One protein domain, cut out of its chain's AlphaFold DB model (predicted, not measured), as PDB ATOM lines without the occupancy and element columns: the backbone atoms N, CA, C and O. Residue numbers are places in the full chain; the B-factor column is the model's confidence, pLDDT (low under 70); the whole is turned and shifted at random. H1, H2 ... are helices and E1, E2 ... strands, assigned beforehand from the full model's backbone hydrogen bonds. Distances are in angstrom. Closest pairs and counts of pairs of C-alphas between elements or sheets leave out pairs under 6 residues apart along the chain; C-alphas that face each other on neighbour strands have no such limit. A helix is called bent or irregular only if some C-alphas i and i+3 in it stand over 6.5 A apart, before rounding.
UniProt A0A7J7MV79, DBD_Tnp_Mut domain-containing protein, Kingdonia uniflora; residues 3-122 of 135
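This is residues 3 to 122 of the 135 residues of the protein "DBD_Tnp_Mut domain-containing protein" of Kingdonia uniflora (UniProt A0A7J7MV79). A twisted wall of four strands, E1 to E4, has H1 running along one face, while its other face is bare of named helices. H2 and H3 pack crosswise on H1, away from the sheet, H3 near the last residues of H1. The printed part has 120 residues with three named helices and four named strands, in the order H1 E1 E2 E3 E4 H2 H3; the sheet, in the order E1 E2 E3 E4, is antiparallel throughout, and the class is mixed, helices and strands. The whole is compact, with a radius of gyration of the C-alphas of 14.4 A, and spans 40 by 34 by 27 A.

The strands are E1, residues 24 to 30, 16.3 A; E2, residues 33 to 38, 16.6 A; E3, residues 46 to 51, 17.1 A; and E4, residues 58 to 64, 17.6 A. H1, residues 6 to 19, measures 20.2 A and begins with C-alpha 6 at (28.750, -37.372, -91.943). H2, residues 89 to 100, measures 16.4 A. H3, residues 103 to 120, measures 25.5 A and ends with C-alpha 120 at (19.159, -49.350, -111.572). H3 has a kink of 34 degrees near residue 112 and is irregular, but only just: C-alphas 108 and 111 are 6.9 A apart.

The sheet is a meander, each strand the antiparallel neighbour of the one before, in three hairpins; E1 and E4 are its edge strands. Within hydrogen-bond range are N 25 and O 37, 2.8 A, between E1 and E2; N 34 and O 49, 2.8 A, between E2 and E3; and N 48 and O 62, 2.8 A, between E3 and E4. H1 is on the sheet at a height of 9.5 A, which gives two layers, a helix on one face of a sheet. It lies over E3 and, only just, with 3 of its C-alphas, over E2, and runs along the strands, at 9 degrees to E3 on the local plane. H2 and H3 are not on the sheet. H1 and H2 touch, about perpendicular at 75 degrees; their closest C-alphas, of Tyr 12 and Cys 95, are 6.5 A apart. H1 touches H3 with residues 18 to 19 alone, about perpendicular at 85 degrees; the closest C-alphas are those of Ile 19 and Leu 113, 6.6 A. H2 and H3 touch at a steep tilt of 62 degrees, opposite ways, the closest C-alphas being those of Glu 97 and Tyr 103, 5.2 A; H3 does so with residues 103 to 107 alone. The helix packing is mostly crossed. In H1 and H2 every O i to N i+4 pair is within hydrogen-bond range; in H3, 11 of 14 are.

The two C-alphas farthest apart, of Asn 53 and His 122, are 42.9 A apart. The printed part has no cut. The link from E4 to H2, residues 65 to 88, is long. The mean pLDDT of the printed part is 73.4; 42 residues are under 70, among them residues 70 to 96 and 116 to 122.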
ATOM      1  N   TRP A   3      33.530 -42.542 -88.231       86.25
ATOM      2  CA  TRP A   3      33.771 -41.880 -89.506       86.25
ATOM      3  C   TRP A   3      34.170 -40.425 -89.260       86.25
ATOM      4  O   TRP A   3      33.518 -39.774 -88.445       86.25
ATOM      5  N   PRO A   4      35.179 -39.895 -89.967       84.75
ATOM      6  CA  PRO A   4      35.633 -38.517 -89.781       84.75
ATOM      7  C   PRO A   4      34.541 -37.469 -90.001       84.75
ATOM      8  O   PRO A   4      34.534 -36.446 -89.327       84.75
ATOM      9  N   ILE A   5      33.620 -37.718 -90.942       84.19
ATOM     10  CA  ILE A   5      32.520 -36.811 -91.283       84.19
ATOM     11  C   ILE A   5      31.224 -37.572 -91.610       84.19
ATOM     12  O   ILE A   5      31.219 -38.751 -91.968       84.19
ATOM     13  N   VAL A   6      30.087 -36.864 -91.555       80.88
ATOM     14  CA  VAL A   6      28.750 -37.372 -91.943       80.88
ATOM     15  C   VAL A   6      28.719 -37.969 -93.349       80.88
ATOM     16  O   VAL A   6      27.969 -38.918 -93.593       80.88
ATOM     17  N   PHE A   7      29.485 -37.398 -94.279       82.25
ATOM     18  CA  PHE A   7      29.528 -37.860 -95.663       82.25
ATOM     19  C   PHE A   7      30.037 -39.304 -95.756       82.25
ATOM     20  O   PHE A   7      29.357 -40.144 -96.345       82.25
ATOM     21  N   ASP A   8      31.136 -39.618 -95.070       82.31
ATOM     22  CA  ASP A   8      31.737 -40.954 -95.052       82.31
ATOM     23  C   ASP A   8      30.804 -41.994 -94.427       82.31
ATOM     24  O   ASP A   8      30.661 -43.103 -94.942       82.31
ATOM     25  N   ALA A   9      30.091 -41.621 -93.358       83.38
ATOM     26  CA  ALA A   9      29.080 -42.490 -92.762       83.38
ATOM     27  C   ALA A   9      27.946 -42.783 -93.761       83.38
ATOM     28  O   ALA A   9      27.559 -43.936 -93.957       83.38
ATOM     29  N   ARG A  10      27.421 -41.759 -94.449       82.56
ATOM     30  CA  ARG A  10      26.371 -41.941 -95.469       82.56
ATOM     31  C   ARG A  10      26.847 -42.819 -96.626       82.56
ATOM     32  O   ARG A  10      26.079 -43.660 -97.088       82.56
ATOM     33  N   LYS A  11      28.091 -42.638 -97.064       81.62
ATOM     34  CA  LYS A  11      28.738 -43.436 -98.109       81.62
ATOM     35  C   LYS A  11      28.865 -44.903 -97.697       81.62
ATOM     36  O   LYS A  11      28.420 -45.776 -98.437       81.62
ATOM     37  N   TYR A  12      29.340 -45.169 -96.480       84.00
ATOM     38  CA  TYR A  12      29.425 -46.523 -95.926       84.00
ATOM     39  C   TYR A  12      28.065 -47.232 -95.929       84.00
ATOM     40  O   TYR A  12      27.942 -48.325 -96.476       84.00
ATOM     41  N   TYR A  13      27.019 -46.605 -95.376       83.62
ATOM     42  CA  TYR A  13      25.696 -47.236 -95.305       83.62
ATOM     43  C   TYR A  13      25.019 -47.378 -96.666       83.62
ATOM     44  O   TYR A  13      24.289 -48.346 -96.878       83.62
ATOM     45  N   ARG A  14      25.292 -46.465 -97.606       81.88
ATOM     46  CA  ARG A  14      24.870 -46.615 -98.999       81.88
ATOM     47  C   ARG A  14      25.490 -47.867 -99.619       81.88
ATOM     48  O   ARG A  14      24.747 -48.705-100.115       81.88
ATOM     49  N   ASN A  15      26.811 -48.026 -99.529       78.62
ATOM     50  CA  ASN A  15      27.514 -49.194-100.069       78.62
ATOM     51  C   ASN A  15      27.064 -50.488 -99.377       78.62
ATOM     52  O   ASN A  15      26.779 -51.477-100.047       78.62
ATOM     53  N   PHE A  16      26.885 -50.456 -98.055       80.81
ATOM     54  CA  PHE A  16      26.335 -51.569 -97.283       80.81
ATOM     55  C   PHE A  16      24.958 -51.993 -97.815       80.81
ATOM     56  O   PHE A  16      24.732 -53.163 -98.100       80.81
ATOM     57  N   ALA A  17      24.050 -51.048 -98.043       81.00
ATOM     58  CA  ALA A  17      22.723 -51.353 -98.568       81.00
ATOM     59  C   ALA A  17      22.742 -51.990 -99.965       81.00
ATOM     60  O   ALA A  17      21.919 -52.857-100.260       81.00
ATOM     61  N   ILE A  18      23.692 -51.589-100.813       78.19
ATOM     62  CA  ILE A  18      23.858 -52.150-102.158       78.19
ATOM     63  C   ILE A  18      24.416 -53.577-102.092       78.19
ATOM     64  O   ILE A  18      23.835 -54.487-102.683       78.19
ATOM     65  N   ILE A  19      25.484 -53.802-101.324       75.44
ATOM     66  CA  ILE A  19      26.102 -55.132-101.161       75.44
ATOM     67  C   ILE A  19      25.084 -56.132-100.604       75.44
ATOM     68  O   ILE A  19      24.927 -57.234-101.123       75.44
ATOM     69  N   TRP A  20      24.342 -55.720 -99.578       76.50
ATOM     70  CA  TRP A  20      23.370 -56.561 -98.880       76.50
ATOM     71  C   TRP A  20      21.970 -56.537 -99.516       76.50
ATOM     72  O   TRP A  20      21.028 -57.101 -98.958       76.50
ATOM     73  N   LYS A  21      21.821 -55.908-100.692       77.12
ATOM     74  CA  LYS A  21      20.599 -55.912-101.517       77.12
ATOM     75  C   LYS A  21      19.339 -55.489-100.761       77.12
ATOM     76  O   LYS A  21      18.282 -56.114-100.881       77.12
ATOM     77  N   PHE A  22      19.426 -54.413 -99.989       79.56
ATOM     78  CA  PHE A  22      18.267 -53.848 -99.308       79.56
ATOM     79  C   PHE A  22      18.181 -52.335 -99.495       79.56
ATOM     80  O   PHE A  22      19.123 -51.661 -99.907       79.56
ATOM     81  N   HIS A  23      17.011 -51.796 -99.170       81.38
ATOM     82  CA  HIS A  23      16.787 -50.361 -99.090       81.38
ATOM     83  C   HIS A  23      16.627 -49.937 -97.638       81.38
ATOM     84  O   HIS A  23      15.930 -50.603 -96.872       81.38
ATOM     85  N   TYR A  24      17.228 -48.809 -97.270       84.88
ATOM     86  CA  TYR A  24      16.952 -48.133 -96.009       84.88
ATOM     87  C   TYR A  24      16.312 -46.770 -96.247       84.88
ATOM     88  O   TYR A  24      16.444 -46.168 -97.311       84.88
ATOM     89  N   MET A  25      15.632 -46.277 -95.219       84.25
ATOM     90  CA  MET A  25      15.122 -44.917 -95.146       84.25
ATOM     91  C   MET A  25      15.639 -44.226 -93.886       84.25
ATOM     92  O   MET A  25      15.901 -44.865 -92.863       84.25
ATOM     93  N   HIS A  26      15.759 -42.904 -93.949       84.31
ATOM     94  CA  HIS A  26      16.076 -42.086 -92.785       84.31
ATOM     95  C   HIS A  26      14.802 -41.887 -91.948       84.31
ATOM     96  O   HIS A  26      13.788 -41.444 -92.475       84.31
ATOM     97  N   ILE A  27      14.837 -42.216 -90.650       79.44
ATOM     98  CA  ILE A  27      13.685 -42.034 -89.740       79.44
ATOM     99  C   ILE A  27      13.538 -40.561 -89.348       79.44
ATOM    100  O   ILE A  27      12.447 -40.004 -89.366       79.44
ATOM    101  N   LYS A  28      14.659 -39.945 -88.975       68.75
ATOM    102  CA  LYS A  28      14.819 -38.515 -88.715       68.75
ATOM    103  C   LYS A  28      16.219 -38.141 -89.175       68.75
ATOM    104  O   LYS A  28      17.177 -38.836 -88.838       68.75
ATOM    105  N   ASN A  29      16.314 -37.083 -89.968       57.84
ATOM    106  CA  ASN A  29      17.575 -36.560 -90.477       57.84
ATOM    107  C   ASN A  29      17.873 -35.268 -89.709       57.84
ATOM    108  O   ASN A  29      17.641 -34.170 -90.205       57.84
ATOM    109  N   GLU A  30      18.290 -35.400 -88.451       63.41
ATOM    110  CA  GLU A  30      18.907 -34.272 -87.749       63.41
ATOM    111  C   GLU A  30      20.332 -34.137 -88.303       63.41
ATOM    112  O   GLU A  30      20.994 -35.148 -88.544       63.41
ATOM    113  N   SER A  31      20.829 -32.915 -88.503       61.53
ATOM    114  CA  SER A  31      22.169 -32.659 -89.071       61.53
ATOM    115  C   SER A  31      23.305 -33.387 -88.332       61.53
ATOM    116  O   SER A  31      24.357 -33.641 -88.911       61.53
ATOM    117  N   ILE A  32      23.059 -33.768 -87.076       70.75
ATOM    118  CA  ILE A  32      23.996 -34.399 -86.143       70.75
ATOM    119  C   ILE A  32      23.687 -35.878 -85.831       70.75
ATOM    120  O   ILE A  32      24.448 -36.521 -85.105       70.75
ATOM    121  N   LYS A  33      22.572 -36.436 -86.329       79.75
ATOM    122  CA  LYS A  33      22.148 -37.818 -86.037       79.75
ATOM    123  C   LYS A  33      21.567 -38.486 -87.277       79.75
ATOM    124  O   LYS A  33      20.523 -38.087 -87.791       79.75
ATOM    125  N   LEU A  34      22.199 -39.574 -87.701       82.38
ATOM    126  CA  LEU A  34      21.698 -40.446 -88.752       82.38
ATOM    127  C   LEU A  34      21.017 -41.642 -88.095       82.38
ATOM    128  O   LEU A  34      21.672 -42.529 -87.548       82.38
ATOM    129  N   ARG A  35      19.686 -41.675 -88.157       86.19
ATOM    130  CA  ARG A  35      18.916 -42.871 -87.812       86.19
ATOM    131  C   ARG A  35      18.333 -43.475 -89.077       86.19
ATOM    132  O   ARG A  35      17.502 -42.849 -89.736       86.19
ATOM    133  N   MET A  36      18.756 -44.689 -89.393       88.31
ATOM    134  CA  MET A  36      18.357 -45.423 -90.590       88.31
ATOM    135  C   MET A  36      17.606 -46.683 -90.174       88.31
ATOM    136  O   MET A  36      17.992 -47.338 -89.209       88.31
ATOM    137  N   LYS A  37      16.534 -47.010 -90.895       89.12
ATOM    138  CA  LYS A  37      15.813 -48.286 -90.775       89.12
ATOM    139  C   LYS A  37      15.649 -48.920 -92.141       89.12
ATOM    140  O   LYS A  37      15.657 -48.205 -93.145       89.12
ATOM    141  N   CYS A  38      15.444 -50.228 -92.183       87.25
ATOM    142  CA  CYS A  38      15.092 -50.898 -93.426       87.25
ATOM    143  C   CYS A  38      13.777 -50.339 -93.993       87.25
ATOM    144  O   CYS A  38      12.903 -49.871 -93.259       87.25
ATOM    145  N   PHE A  39      13.648 -50.373 -95.315       84.50
ATOM    146  CA  PHE A  39      12.424 -50.007 -96.011       84.50
ATOM    147  C   PHE A  39      11.296 -51.012 -95.742       84.50
ATOM    148  O   PHE A  39      10.136 -50.613 -95.668       84.50
ATOM    149  N   ASP A  40      11.632 -52.295 -95.563       82.88
ATOM    150  CA  ASP A  40      10.658 -53.315 -95.180       82.88
ATOM    151  C   ASP A  40      10.219 -53.086 -93.719       82.88
ATOM    152  O   ASP A  40      11.054 -53.175 -92.814       82.88
ATOM    153  N   PRO A  41       8.930 -52.800 -93.455       81.06
ATOM    154  CA  PRO A  41       8.443 -52.505 -92.111       81.06
ATOM    155  C   PRO A  41       8.536 -53.695 -91.148       81.06
ATOM    156  O   PRO A  41       8.475 -53.489 -89.938       81.06
ATOM    157  N   LYS A  42       8.668 -54.927 -91.655       83.62
ATOM    158  CA  LYS A  42       8.838 -56.131 -90.826       83.62
ATOM    159  C   LYS A  42      10.304 -56.404 -90.487       83.62
ATOM    160  O   LYS A  42      10.585 -57.229 -89.621       83.62
ATOM    161  N   CYS A  43      11.234 -55.725 -91.154       84.94
ATOM    162  CA  CYS A  43      12.657 -55.902 -90.930       84.94
ATOM    163  C   CYS A  43      13.115 -55.103 -89.705       84.94
ATOM    164  O   CYS A  43      12.832 -53.913 -89.568       84.94
ATOM    165  N   LYS A  44      13.865 -55.769 -88.824       86.81
ATOM    166  CA  LYS A  44      14.387 -55.187 -87.581       86.81
ATOM    167  C   LYS A  44      15.658 -54.364 -87.789       86.81
ATOM    168  O   LYS A  44      16.133 -53.752 -86.834       86.81
ATOM    169  N   TRP A  45      16.202 -54.337 -89.010       88.25
ATOM    170  CA  TRP A  45      17.453 -53.644 -89.269       88.25
ATOM    171  C   TRP A  45      17.339 -52.149 -88.976       88.25
ATOM    172  O   TRP A  45      16.461 -51.442 -89.492       88.25
ATOM    173  N   LEU A  46      18.271 -51.679 -88.153       88.00
ATOM    174  CA  LEU A  46      18.363 -50.306 -87.693       88.00
ATOM    175  C   LEU A  46      19.834 -49.947 -87.495       88.00
ATOM    176  O   LEU A  46      20.600 -50.725 -86.932       88.00
ATOM    177  N   ALA A  47      20.208 -48.731 -87.867       87.94
ATOM    178  CA  ALA A  47      21.501 -48.160 -87.524       87.94
ATOM    179  C   ALA A  47      21.320 -46.749 -86.962       87.94
ATOM    180  O   ALA A  47      20.563 -45.933 -87.503       87.94
ATOM    181  N   PHE A  48      22.015 -46.466 -85.863       88.00
ATOM    182  CA  PHE A  48      22.021 -45.172 -85.201       88.00
ATOM    183  C   PHE A  48      23.448 -44.644 -85.089       88.00
ATOM    184  O   PHE A  48      24.262 -45.155 -84.321       88.00
ATOM    185  N   VAL A  49      23.726 -43.591 -85.850       87.81
ATOM    186  CA  VAL A  49      25.010 -42.894 -85.864       87.81
ATOM    187  C   VAL A  49      24.792 -41.475 -85.357       87.81
ATOM    188  O   VAL A  49      23.857 -40.796 -85.791       87.81
ATOM    189  N   SER A  50      25.648 -41.005 -84.459       86.56
ATOM    190  CA  SER A  50      25.595 -39.636 -83.944       86.56
ATOM    191  C   SER A  50      26.958 -38.970 -83.990       86.56
ATOM    192  O   SER A  50      27.978 -39.642 -83.859       86.56
ATOM    193  N   ARG A  51      26.954 -37.644 -84.099       84.75
ATOM    194  CA  ARG A  51      28.136 -36.796 -83.929       84.75
ATOM    195  C   ARG A  51      28.727 -36.994 -82.526       84.75
ATOM    196  O   ARG A  51      27.971 -37.065 -81.552       84.75
ATOM    197  N   LEU A  52      30.042 -37.140 -82.435       82.12
ATOM    198  CA  LEU A  52      30.800 -37.122 -81.191       82.12
ATOM    199  C   LEU A  52      30.983 -35.651 -80.747       82.12
ATOM    200  O   LEU A  52      30.694 -34.719 -81.499       82.12
ATOM    201  N   ASN A  53      31.394 -35.425 -79.497       73.44
ATOM    202  CA  ASN A  53      31.510 -34.075 -78.921       73.44
ATOM    203  C   ASN A  53      32.658 -33.239 -79.526       73.44
ATOM    204  O   ASN A  53      32.767 -32.059 -79.217       73.44
ATOM    205  N   ASP A  54      33.494 -33.832 -80.378       70.88
ATOM    206  CA  ASP A  54      34.645 -33.221 -81.062       70.88
ATOM    207  C   ASP A  54      34.259 -32.497 -82.368       70.88
ATOM    208  O   ASP A  54      35.073 -32.308 -83.270       70.88
ATOM    209  N   GLU A  55      32.989 -32.120 -82.473       68.81
ATOM    210  CA  GLU A  55      32.329 -31.586 -83.650       68.81
ATOM    211  C   GLU A  55      32.383 -32.489 -84.888       68.81
ATOM    212  O   GLU A  55      31.334 -32.746 -85.421       68.81
ATOM    213  N   HIS A  56      33.455 -33.022 -85.447       72.25
ATOM    214  CA  HIS A  56      33.342 -33.581 -86.817       72.25
ATOM    215  C   HIS A  56      33.021 -35.075 -86.892       72.25
ATOM    216  O   HIS A  56      32.300 -35.504 -87.803       72.25
ATOM    217  N   THR A  57      33.446 -35.837 -85.891       84.06
ATOM    218  CA  THR A  57      33.441 -37.295 -85.946       84.06
ATOM    219  C   THR A  57      32.040 -37.864 -85.755       84.06
ATOM    220  O   THR A  57      31.271 -37.444 -84.893       84.06
ATOM    221  N   MET A  58      31.694 -38.868 -86.552       84.56
ATOM    222  CA  MET A  58      30.459 -39.635 -86.438       84.56
ATOM    223  C   MET A  58      30.752 -41.002 -85.834       84.56
ATOM    224  O   MET A  58      31.637 -41.716 -86.294       84.56
ATOM    225  N   GLU A  59      29.966 -41.412 -84.845       86.12
ATOM    226  CA  GLU A  59      30.116 -42.689 -84.155       86.12
ATOM    227  C   GLU A  59      28.840 -43.527 -84.249       86.12
ATOM    228  O   GLU A  59      27.727 -43.028 -84.058       86.12
ATOM    229  N   LEU A  60      29.003 -44.828 -84.510       86.31
ATOM    230  CA  LEU A  60      27.922 -45.805 -84.397       86.31
ATOM    231  C   LEU A  60      27.569 -46.018 -82.917       86.31
ATOM    232  O   LEU A  60      28.305 -46.679 -82.190       86.31
ATOM    233  N   LYS A  61      26.427 -45.480 -82.485       86.06
ATOM    234  CA  LYS A  61      25.929 -45.575 -81.103       86.06
ATOM    235  C   LYS A  61      25.094 -46.824 -80.842       86.06
ATOM    236  O   LYS A  61      25.030 -47.287 -79.711       86.06
ATOM    237  N   GLY A  62      24.420 -47.344 -81.863       82.75
ATOM    238  CA  GLY A  62      23.579 -48.527 -81.726       82.75
ATOM    239  C   GLY A  62      23.177 -49.098 -83.074       82.75
ATOM    240  O   GLY A  62      23.050 -48.363 -84.057       82.75
ATOM    241  N   TYR A  63      22.987 -50.411 -83.125       84.81
ATOM    242  CA  TYR A  63      22.648 -51.113 -84.352       84.81
ATOM    243  C   TYR A  63      21.853 -52.391 -84.082       84.81
ATOM    244  O   TYR A  63      21.988 -53.021 -83.037       84.81
ATOM    245  N   HIS A  64      21.080 -52.789 -85.085       84.06
ATOM    246  CA  HIS A  64      20.522 -54.120 -85.260       84.06
ATOM    247  C   HIS A  64      20.861 -54.537 -86.693       84.06
ATOM    248  O   HIS A  64      20.259 -54.021 -87.630       84.06
ATOM    249  N   PHE A  65      21.866 -55.401 -86.874       75.75
ATOM    250  CA  PHE A  65      22.350 -55.791 -88.210       75.75
ATOM    251  C   PHE A  65      21.553 -56.938 -88.847       75.75
ATOM    252  O   PHE A  65      21.752 -57.233 -90.022       75.75
ATOM    253  N   GLU A  66      20.637 -57.566 -88.111       79.06
ATOM    254  CA  GLU A  66      19.831 -58.666 -88.638       79.06
ATOM    255  C   GLU A  66      18.794 -58.177 -89.655       79.06
ATOM    256  O   GLU A  66      17.936 -57.335 -89.363       79.06
ATOM    257  N   HIS A  67      18.859 -58.760 -90.851       77.19
ATOM    258  CA  HIS A  67      17.862 -58.604 -91.898       77.19
ATOM    259  C   HIS A  67      16.974 -59.845 -91.975       77.19
ATOM    260  O   HIS A  67      17.446 -60.933 -92.282       77.19
ATOM    261  N   ASP A  68      15.673 -59.656 -91.768       74.06
ATOM    262  CA  ASP A  68      14.649 -60.684 -92.031       74.06
ATOM    263  C   ASP A  68      14.071 -60.535 -93.457       74.06
ATOM    264  O   ASP A  68      13.526 -61.454 -94.071       74.06
ATOM    265  N   CYS A  69      14.249 -59.354 -94.058       72.44
ATOM    266  CA  CYS A  69      13.895 -59.140 -95.449       72.44
ATOM    267  C   CYS A  69      14.906 -59.862 -96.354       72.44
ATOM    268  O   CYS A  69      16.029 -59.397 -96.544       72.44
ATOM    269  N   LYS A  70      14.504 -60.982 -96.965       62.50
ATOM    270  CA  LYS A  70      15.216 -61.548 -98.122       62.50
ATOM    271  C   LYS A  70      15.274 -60.468 -99.197       62.50
ATOM    272  O   LYS A  70      14.234 -60.220 -99.791       62.50
ATOM    273  N   GLY A  71      16.420 -59.803 -99.371       55.84
ATOM    274  CA  GLY A  71      16.636 -58.618-100.214       55.84
ATOM    275  C   GLY A  71      15.717 -58.529-101.434       55.84
ATOM    276  O   GLY A  71      16.048 -59.013-102.514       55.84
ATOM    277  N   LYS A  72      14.526 -57.937-101.251       52.25
ATOM    278  CA  LYS A  72      13.483 -57.850-102.280       52.25
ATOM    279  C   LYS A  72      13.799 -56.686-103.211       52.25
ATOM    280  O   LYS A  72      13.054 -55.714-103.276       52.25
ATOM    281  N   LEU A  73      14.915 -56.768-103.921       53.59
ATOM    282  CA  LEU A  73      15.190 -55.899-105.057       53.59
ATOM    283  C   LEU A  73      14.834 -56.654-106.335       53.59
ATOM    284  O   LEU A  73      15.692 -57.202-107.015       53.59
ATOM    285  N   GLY A  74      13.543 -56.691-106.664       49.19
ATOM    286  CA  GLY A  74      13.082 -57.166-107.974       49.19
ATOM    287  C   GLY A  74      13.335 -56.162-109.110       49.19
ATOM    288  O   GLY A  74      13.121 -56.498-110.265       49.19
ATOM    289  N   SER A  75      13.764 -54.931-108.794       51.72
ATOM    290  CA  SER A  75      13.825 -53.805-109.742       51.72
ATOM    291  C   SER A  75      15.102 -52.951-109.637       51.72
ATOM    292  O   SER A  75      15.059 -51.761-109.938       51.72
ATOM    293  N   GLY A  76      16.219 -53.519-109.166       56.84
ATOM    294  CA  GLY A  76      17.474 -52.779-108.968       56.84
ATOM    295  C   GLY A  76      17.498 -51.905-107.703       56.84
ATOM    296  O   GLY A  76      16.458 -51.555-107.135       56.84
ATOM    297  N   ASN A  77      18.703 -51.587-107.222       63.19
ATOM    298  CA  ASN A  77      18.907 -50.756-106.039       63.19
ATOM    299  C   ASN A  77      18.886 -49.281-106.437       63.19
ATOM    300  O   ASN A  77      19.861 -48.765-106.962       63.19
ATOM    301  N   LYS A  78      17.828 -48.547-106.088       65.56
ATOM    302  CA  LYS A  78      17.765 -47.083-106.286       65.56
ATOM    303  C   LYS A  78      18.948 -46.299-105.679       65.56
ATOM    304  O   LYS A  78      19.124 -45.133-106.015       65.56
ATOM    305  N   LEU A  79      19.728 -46.900-104.773       66.06
ATOM    306  CA  LEU A  79      20.950 -46.310-104.213       66.06
ATOM    307  C   LEU A  79      22.195 -46.521-105.099       66.06
ATOM    308  O   LEU A  79      23.183 -45.821-104.895       66.06
ATOM    309  N   ALA A  80      22.143 -47.438-106.071       57.75
ATOM    310  CA  ALA A  80      23.196 -47.772-107.032       57.75
ATOM    311  C   ALA A  80      22.943 -47.094-108.397       57.75
ATOM    312  O   ALA A  80      22.670 -47.763-109.387       57.75
ATOM    313  N   ASN A  81      22.971 -45.759-108.461       61.62
ATOM    314  CA  ASN A  81      22.715 -45.011-109.703       61.62
ATOM    315  C   ASN A  81      24.009 -44.568-110.418       61.62
ATOM    316  O   ASN A  81      25.084 -44.546-109.831       61.62
ATOM    317  N   ALA A  82      23.923 -44.176-111.694       53.12
ATOM    318  CA  ALA A  82      25.065 -43.759-112.523       53.12
ATOM    319  C   ALA A  82      25.853 -42.565-111.958       53.12
ATOM    320  O   ALA A  82      27.000 -42.365-112.332       53.12
ATOM    321  N   GLN A  83      25.270 -41.788-111.043       55.88
ATOM    322  CA  GLN A  83      25.941 -40.673-110.370       55.88
ATOM    323  C   GLN A  83      26.907 -41.145-109.264       55.88
ATOM    324  O   GLN A  83      27.761 -40.379-108.826       55.88
ATOM    325  N   TRP A  84      26.781 -42.401-108.822       57.41
ATOM    326  CA  TRP A  84      27.686 -43.070-107.880       57.41
ATOM    327  C   TRP A  84      28.931 -43.660-108.569       57.41
ATOM    328  O   TRP A  84      29.992 -43.687-107.961       57.41
ATOM    329  N   VAL A  85      28.839 -44.068-109.842       53.09
ATOM    330  CA  VAL A  85      29.893 -44.814-110.568       53.09
ATOM    331  C   VAL A  85      31.211 -44.035-110.808       53.09
ATOM    332  O   VAL A  85      32.267 -44.645-110.660       53.09
ATOM    333  N   PRO A  86      31.230 -42.728-111.157       48.84
ATOM    334  CA  PRO A  86      32.459 -42.097-111.660       48.84
ATOM    335  C   PRO A  86      33.495 -41.697-110.599       48.84
ATOM    336  O   PRO A  86      34.641 -41.468-110.957       48.84
ATOM    337  N   ASN A  87      33.126 -41.590-109.318       49.75
ATOM    338  CA  ASN A  87      33.999 -40.999-108.286       49.75
ATOM    339  C   ASN A  87      34.625 -42.023-107.319       49.75
ATOM    340  O   ASN A  87      35.251 -41.625-106.345       49.75
ATOM    341  N   GLU A  88      34.392 -43.326-107.508       51.72
ATOM    342  CA  GLU A  88      34.296 -44.231-106.352       51.72
ATOM    343  C   GLU A  88      34.868 -45.647-106.572       51.72
ATOM    344  O   GLU A  88      34.642 -46.514-105.743       51.72
ATOM    345  N   VAL A  89      35.597 -45.949-107.654       54.09
ATOM    346  CA  VAL A  89      36.016 -47.349-107.922       54.09
ATOM    347  C   VAL A  89      37.026 -47.873-106.883       54.09
ATOM    348  O   VAL A  89      36.873 -48.987-106.372       54.09
ATOM    349  N   GLU A  90      38.017 -47.064-106.497       57.16
ATOM    350  CA  GLU A  90      38.952 -47.415-105.411       57.16
ATOM    351  C   GLU A  90      38.267 -47.363-104.038       57.16
ATOM    352  O   GLU A  90      38.394 -48.281-103.225       57.16
ATOM    353  N   ASP A  91      37.456 -46.332-103.806       60.25
ATOM    354  CA  ASP A  91      36.775 -46.113-102.529       60.25
ATOM    355  C   ASP A  91      35.708 -47.166-102.220       60.25
ATOM    356  O   ASP A  91      35.500 -47.525-101.057       60.25
ATOM    357  N   VAL A  92      35.028 -47.684-103.241       63.16
ATOM    358  CA  VAL A  92      34.046 -48.761-103.104       63.16
ATOM    359  C   VAL A  92      34.745 -50.048-102.718       63.16
ATOM    360  O   VAL A  92      34.269 -50.712-101.803       63.16
ATOM    361  N   THR A  93      35.893 -50.359-103.318       64.06
ATOM    362  CA  THR A  93      36.679 -51.552-102.977       64.06
ATOM    363  C   THR A  93      37.126 -51.508-101.510       64.06
ATOM    364  O   THR A  93      36.808 -52.418-100.744       64.06
ATOM    365  N   ILE A  94      37.695 -50.383-101.057       67.31
ATOM    366  CA  ILE A  94      38.094 -50.177 -99.649       67.31
ATOM    367  C   ILE A  94      36.879 -50.204 -98.702       67.31
ATOM    368  O   ILE A  94      36.936 -50.738 -97.589       67.31
ATOM    369  N   CYS A  95      35.746 -49.627 -99.111       66.44
ATOM    370  CA  CYS A  95      34.517 -49.679 -98.320       66.44
ATOM    371  C   CYS A  95      33.969 -51.103 -98.208       66.44
ATOM    372  O   CYS A  95      33.530 -51.491 -97.126       66.44
ATOM    373  N   ILE A  96      33.987 -51.876 -99.293       69.06
ATOM    374  CA  ILE A  96      33.542 -53.269 -99.316       69.06
ATOM    375  C   ILE A  96      34.432 -54.102 -98.396       69.06
ATOM    376  O   ILE A  96      33.903 -54.825 -97.559       69.06
ATOM    377  N   GLU A  97      35.754 -53.956 -98.473       73.56
ATOM    378  CA  GLU A  97      36.695 -54.620 -97.564       73.56
ATOM    379  C   GLU A  97      36.359 -54.340 -96.096       73.56
ATOM    380  O   GLU A  97      36.295 -55.256 -95.279       73.56
ATOM    381  N   ARG A  98      36.057 -53.080 -95.760       71.56
ATOM    382  CA  ARG A  98      35.642 -52.674 -94.407       71.56
ATOM    383  C   ARG A  98      34.273 -53.212 -93.990       71.56
ATOM    384  O   ARG A  98      34.025 -53.370 -92.797       71.56
ATOM    385  N   ILE A  99      33.365 -53.430 -94.939       70.25
ATOM    386  CA  ILE A  99      32.014 -53.955 -94.691       70.25
ATOM    387  C   ILE A  99      32.045 -55.471 -94.511       70.25
ATOM    388  O   ILE A  99      31.418 -55.999 -93.597       70.25
ATOM    389  N   VAL A 100      32.745 -56.159 -95.407       69.94
ATOM    390  CA  VAL A 100      32.776 -57.619 -95.500       69.94
ATOM    391  C   VAL A 100      33.871 -58.205 -94.601       69.94
ATOM    392  O   VAL A 100      33.809 -59.373 -94.228       69.94
ATOM    393  N   GLY A 101      34.856 -57.395 -94.204       74.56
ATOM    394  CA  GLY A 101      35.958 -57.792 -93.327       74.56
ATOM    395  C   GLY A 101      37.013 -58.667 -94.009       74.56
ATOM    396  O   GLY A 101      37.885 -59.201 -93.331       74.56
ATOM    397  N   SER A 102      36.931 -58.841 -95.331       77.94
ATOM    398  CA  SER A 102      37.846 -59.660 -96.128       77.94
ATOM    399  C   SER A 102      37.966 -59.089 -97.540       77.94
ATOM    400  O   SER A 102      36.957 -58.799 -98.185       77.94
ATOM    401  N   TYR A 103      39.211 -58.974 -98.006       73.31
ATOM    402  CA  TYR A 103      39.558 -58.581 -99.371       73.31
ATOM    403  C   TYR A 103      38.931 -59.520-100.405       73.31
ATOM    404  O   TYR A 103      38.162 -59.078-101.255       73.31
ATOM    405  N   ASP A 104      39.153 -60.828-100.268       75.00
ATOM    406  CA  ASP A 104      38.671 -61.830-101.226       75.00
ATOM    407  C   ASP A 104      37.144 -61.847-101.338       75.00
ATOM    408  O   ASP A 104      36.575 -61.865-102.431       75.00
ATOM    409  N   MET A 105      36.452 -61.779-100.198       71.25
ATOM    410  CA  MET A 105      34.990 -61.712-100.179       71.25
ATOM    411  C   MET A 105      34.478 -60.402-100.790       71.25
ATOM    412  O   MET A 105      33.405 -60.385-101.393       71.25
ATOM    413  N   GLY A 106      35.251 -59.320-100.675       69.19
ATOM    414  CA  GLY A 106      34.946 -58.049-101.308       69.19
ATOM    415  C   GLY A 106      35.037 -58.086-102.833       69.19
ATOM    416  O   GLY A 106      34.135 -57.602-103.514       69.19
ATOM    417  N   TYR A 107      36.053 -58.746-103.386       72.31
ATOM    418  CA  TYR A 107      36.150 -58.947-104.835       72.31
ATOM    419  C   TYR A 107      35.017 -59.817-105.383       72.31
ATOM    420  O   TYR A 107      34.489 -59.542-106.461       72.31
ATOM    421  N   ASN A 108      34.571 -60.814-104.615       77.56
ATOM    422  CA  ASN A 108      33.484 -61.706-105.020       77.56
ATOM    423  C   ASN A 108      32.122 -61.005-105.153       77.56
ATOM    424  O   ASN A 108      31.262 -61.485-105.891       77.56
ATOM    425  N   VAL A 109      31.904 -59.871-104.472       71.00
ATOM    426  CA  VAL A 109      30.641 -59.118-104.584       71.00
ATOM    427  C   VAL A 109      30.632 -58.115-105.743       71.00
ATOM    428  O   VAL A 109      29.550 -57.682-106.147       71.00
ATOM    429  N   LEU A 110      31.793 -57.769-106.318       70.81
ATOM    430  CA  LEU A 110      31.912 -56.780-107.402       70.81
ATOM    431  C   LEU A 110      31.080 -57.118-108.658       70.81
ATOM    432  O   LEU A 110      30.413 -56.214-109.172       70.81
ATOM    433  N   PRO A 111      31.033 -58.371-109.161       75.06
ATOM    434  CA  PRO A 111      30.207 -58.702-110.325       75.06
ATOM    435  C   PRO A 111      28.712 -58.458-110.079       75.06
ATOM    436  O   PRO A 111      28.017 -57.904-110.927       75.06
ATOM    437  N   GLU A 112      28.224 -58.817-108.893       72.31
ATOM    438  CA  GLU A 112      26.824 -58.623-108.513       72.31
ATOM    439  C   GLU A 112      26.486 -57.138-108.306       72.31
ATOM    440  O   GLU A 112      25.399 -56.684-108.659       72.31
ATOM    441  N   LEU A 113      27.423 -56.360-107.758       70.38
ATOM    442  CA  LEU A 113      27.330 -54.901-107.679       70.38
ATOM    443  C   LEU A 113      27.164 -54.280-109.072       70.38
ATOM    444  O   LEU A 113      26.249 -53.481-109.273       70.38
ATOM    445  N   ASN A 114      27.984 -54.698-110.043       68.69
ATOM    446  CA  ASN A 114      27.890 -54.248-111.436       68.69
ATOM    447  C   ASN A 114      26.509 -54.532-112.035       68.69
ATOM    448  O   ASN A 114      25.906 -53.640-112.634       68.69
ATOM    449  N   VAL A 115      25.957 -55.727-111.810       73.19
ATOM    450  CA  VAL A 115      24.594 -56.070-112.250       73.19
ATOM    451  C   VAL A 115      23.555 -55.145-111.610       73.19
ATOM    452  O   VAL A 115      22.687 -54.618-112.305       73.19
ATOM    453  N   GLN A 116      23.650 -54.883-110.304       68.94
ATOM    454  CA  GLN A 116      22.716 -53.986-109.614       68.94
ATOM    455  C   GLN A 116      22.764 -52.548-110.146       68.94
ATOM    456  O   GLN A 116      21.713 -51.916-110.271       68.94
ATOM    457  N   ILE A 117      23.950 -52.036-110.480       67.00
ATOM    458  CA  ILE A 117      24.130 -50.703-111.073       67.00
ATOM    459  C   ILE A 117      23.469 -50.641-112.450       67.00
ATOM    460  O   ILE A 117      22.714 -49.711-112.735       67.00
ATOM    461  N   LEU A 118      23.710 -51.650-113.292       66.62
ATOM    462  CA  LEU A 118      23.121 -51.732-114.630       66.62
ATOM    463  C   LEU A 118      21.588 -51.768-114.569       66.62
ATOM    464  O   LEU A 118      20.931 -51.014-115.282       66.62
ATOM    465  N   LEU A 119      21.014 -52.569-113.664       66.69
ATOM    466  CA  LEU A 119      19.559 -52.668-113.478       66.69
ATOM    467  C   LEU A 119      18.922 -51.367-112.973       66.69
ATOM    468  O   LEU A 119      17.784 -51.051-113.314       66.69
ATOM    469  N   SER A 120      19.646 -50.608-112.153       61.03
ATOM    470  CA  SER A 120      19.159 -49.350-111.572       61.03
ATOM    471  C   SER A 120      19.256 -48.176-112.553       61.03
ATOM    472  O   SER A 120      18.545 -47.182-112.409       61.03
ATOM    473  N   ASN A 121      20.097 -48.307-113.583       61.53
ATOM    474  CA  ASN A 121      20.327 -47.321-114.635       61.53
ATOM    475  C   ASN A 121      19.519 -47.636-115.896       61.53
ATOM    476  O   ASN A 121      20.062 -47.658-117.000       61.53
ATOM    477  N   HIS A 122      18.209 -47.827-115.747       50.91
ATOM    478  CA  HIS A 122      17.318 -48.307-116.810       50.91
ATOM    479  C   HIS A 122      17.180 -47.385-118.050       50.91
ATOM    480  O   HIS A 122      16.338 -47.656-118.899       50.91
TER     481      HIS A 122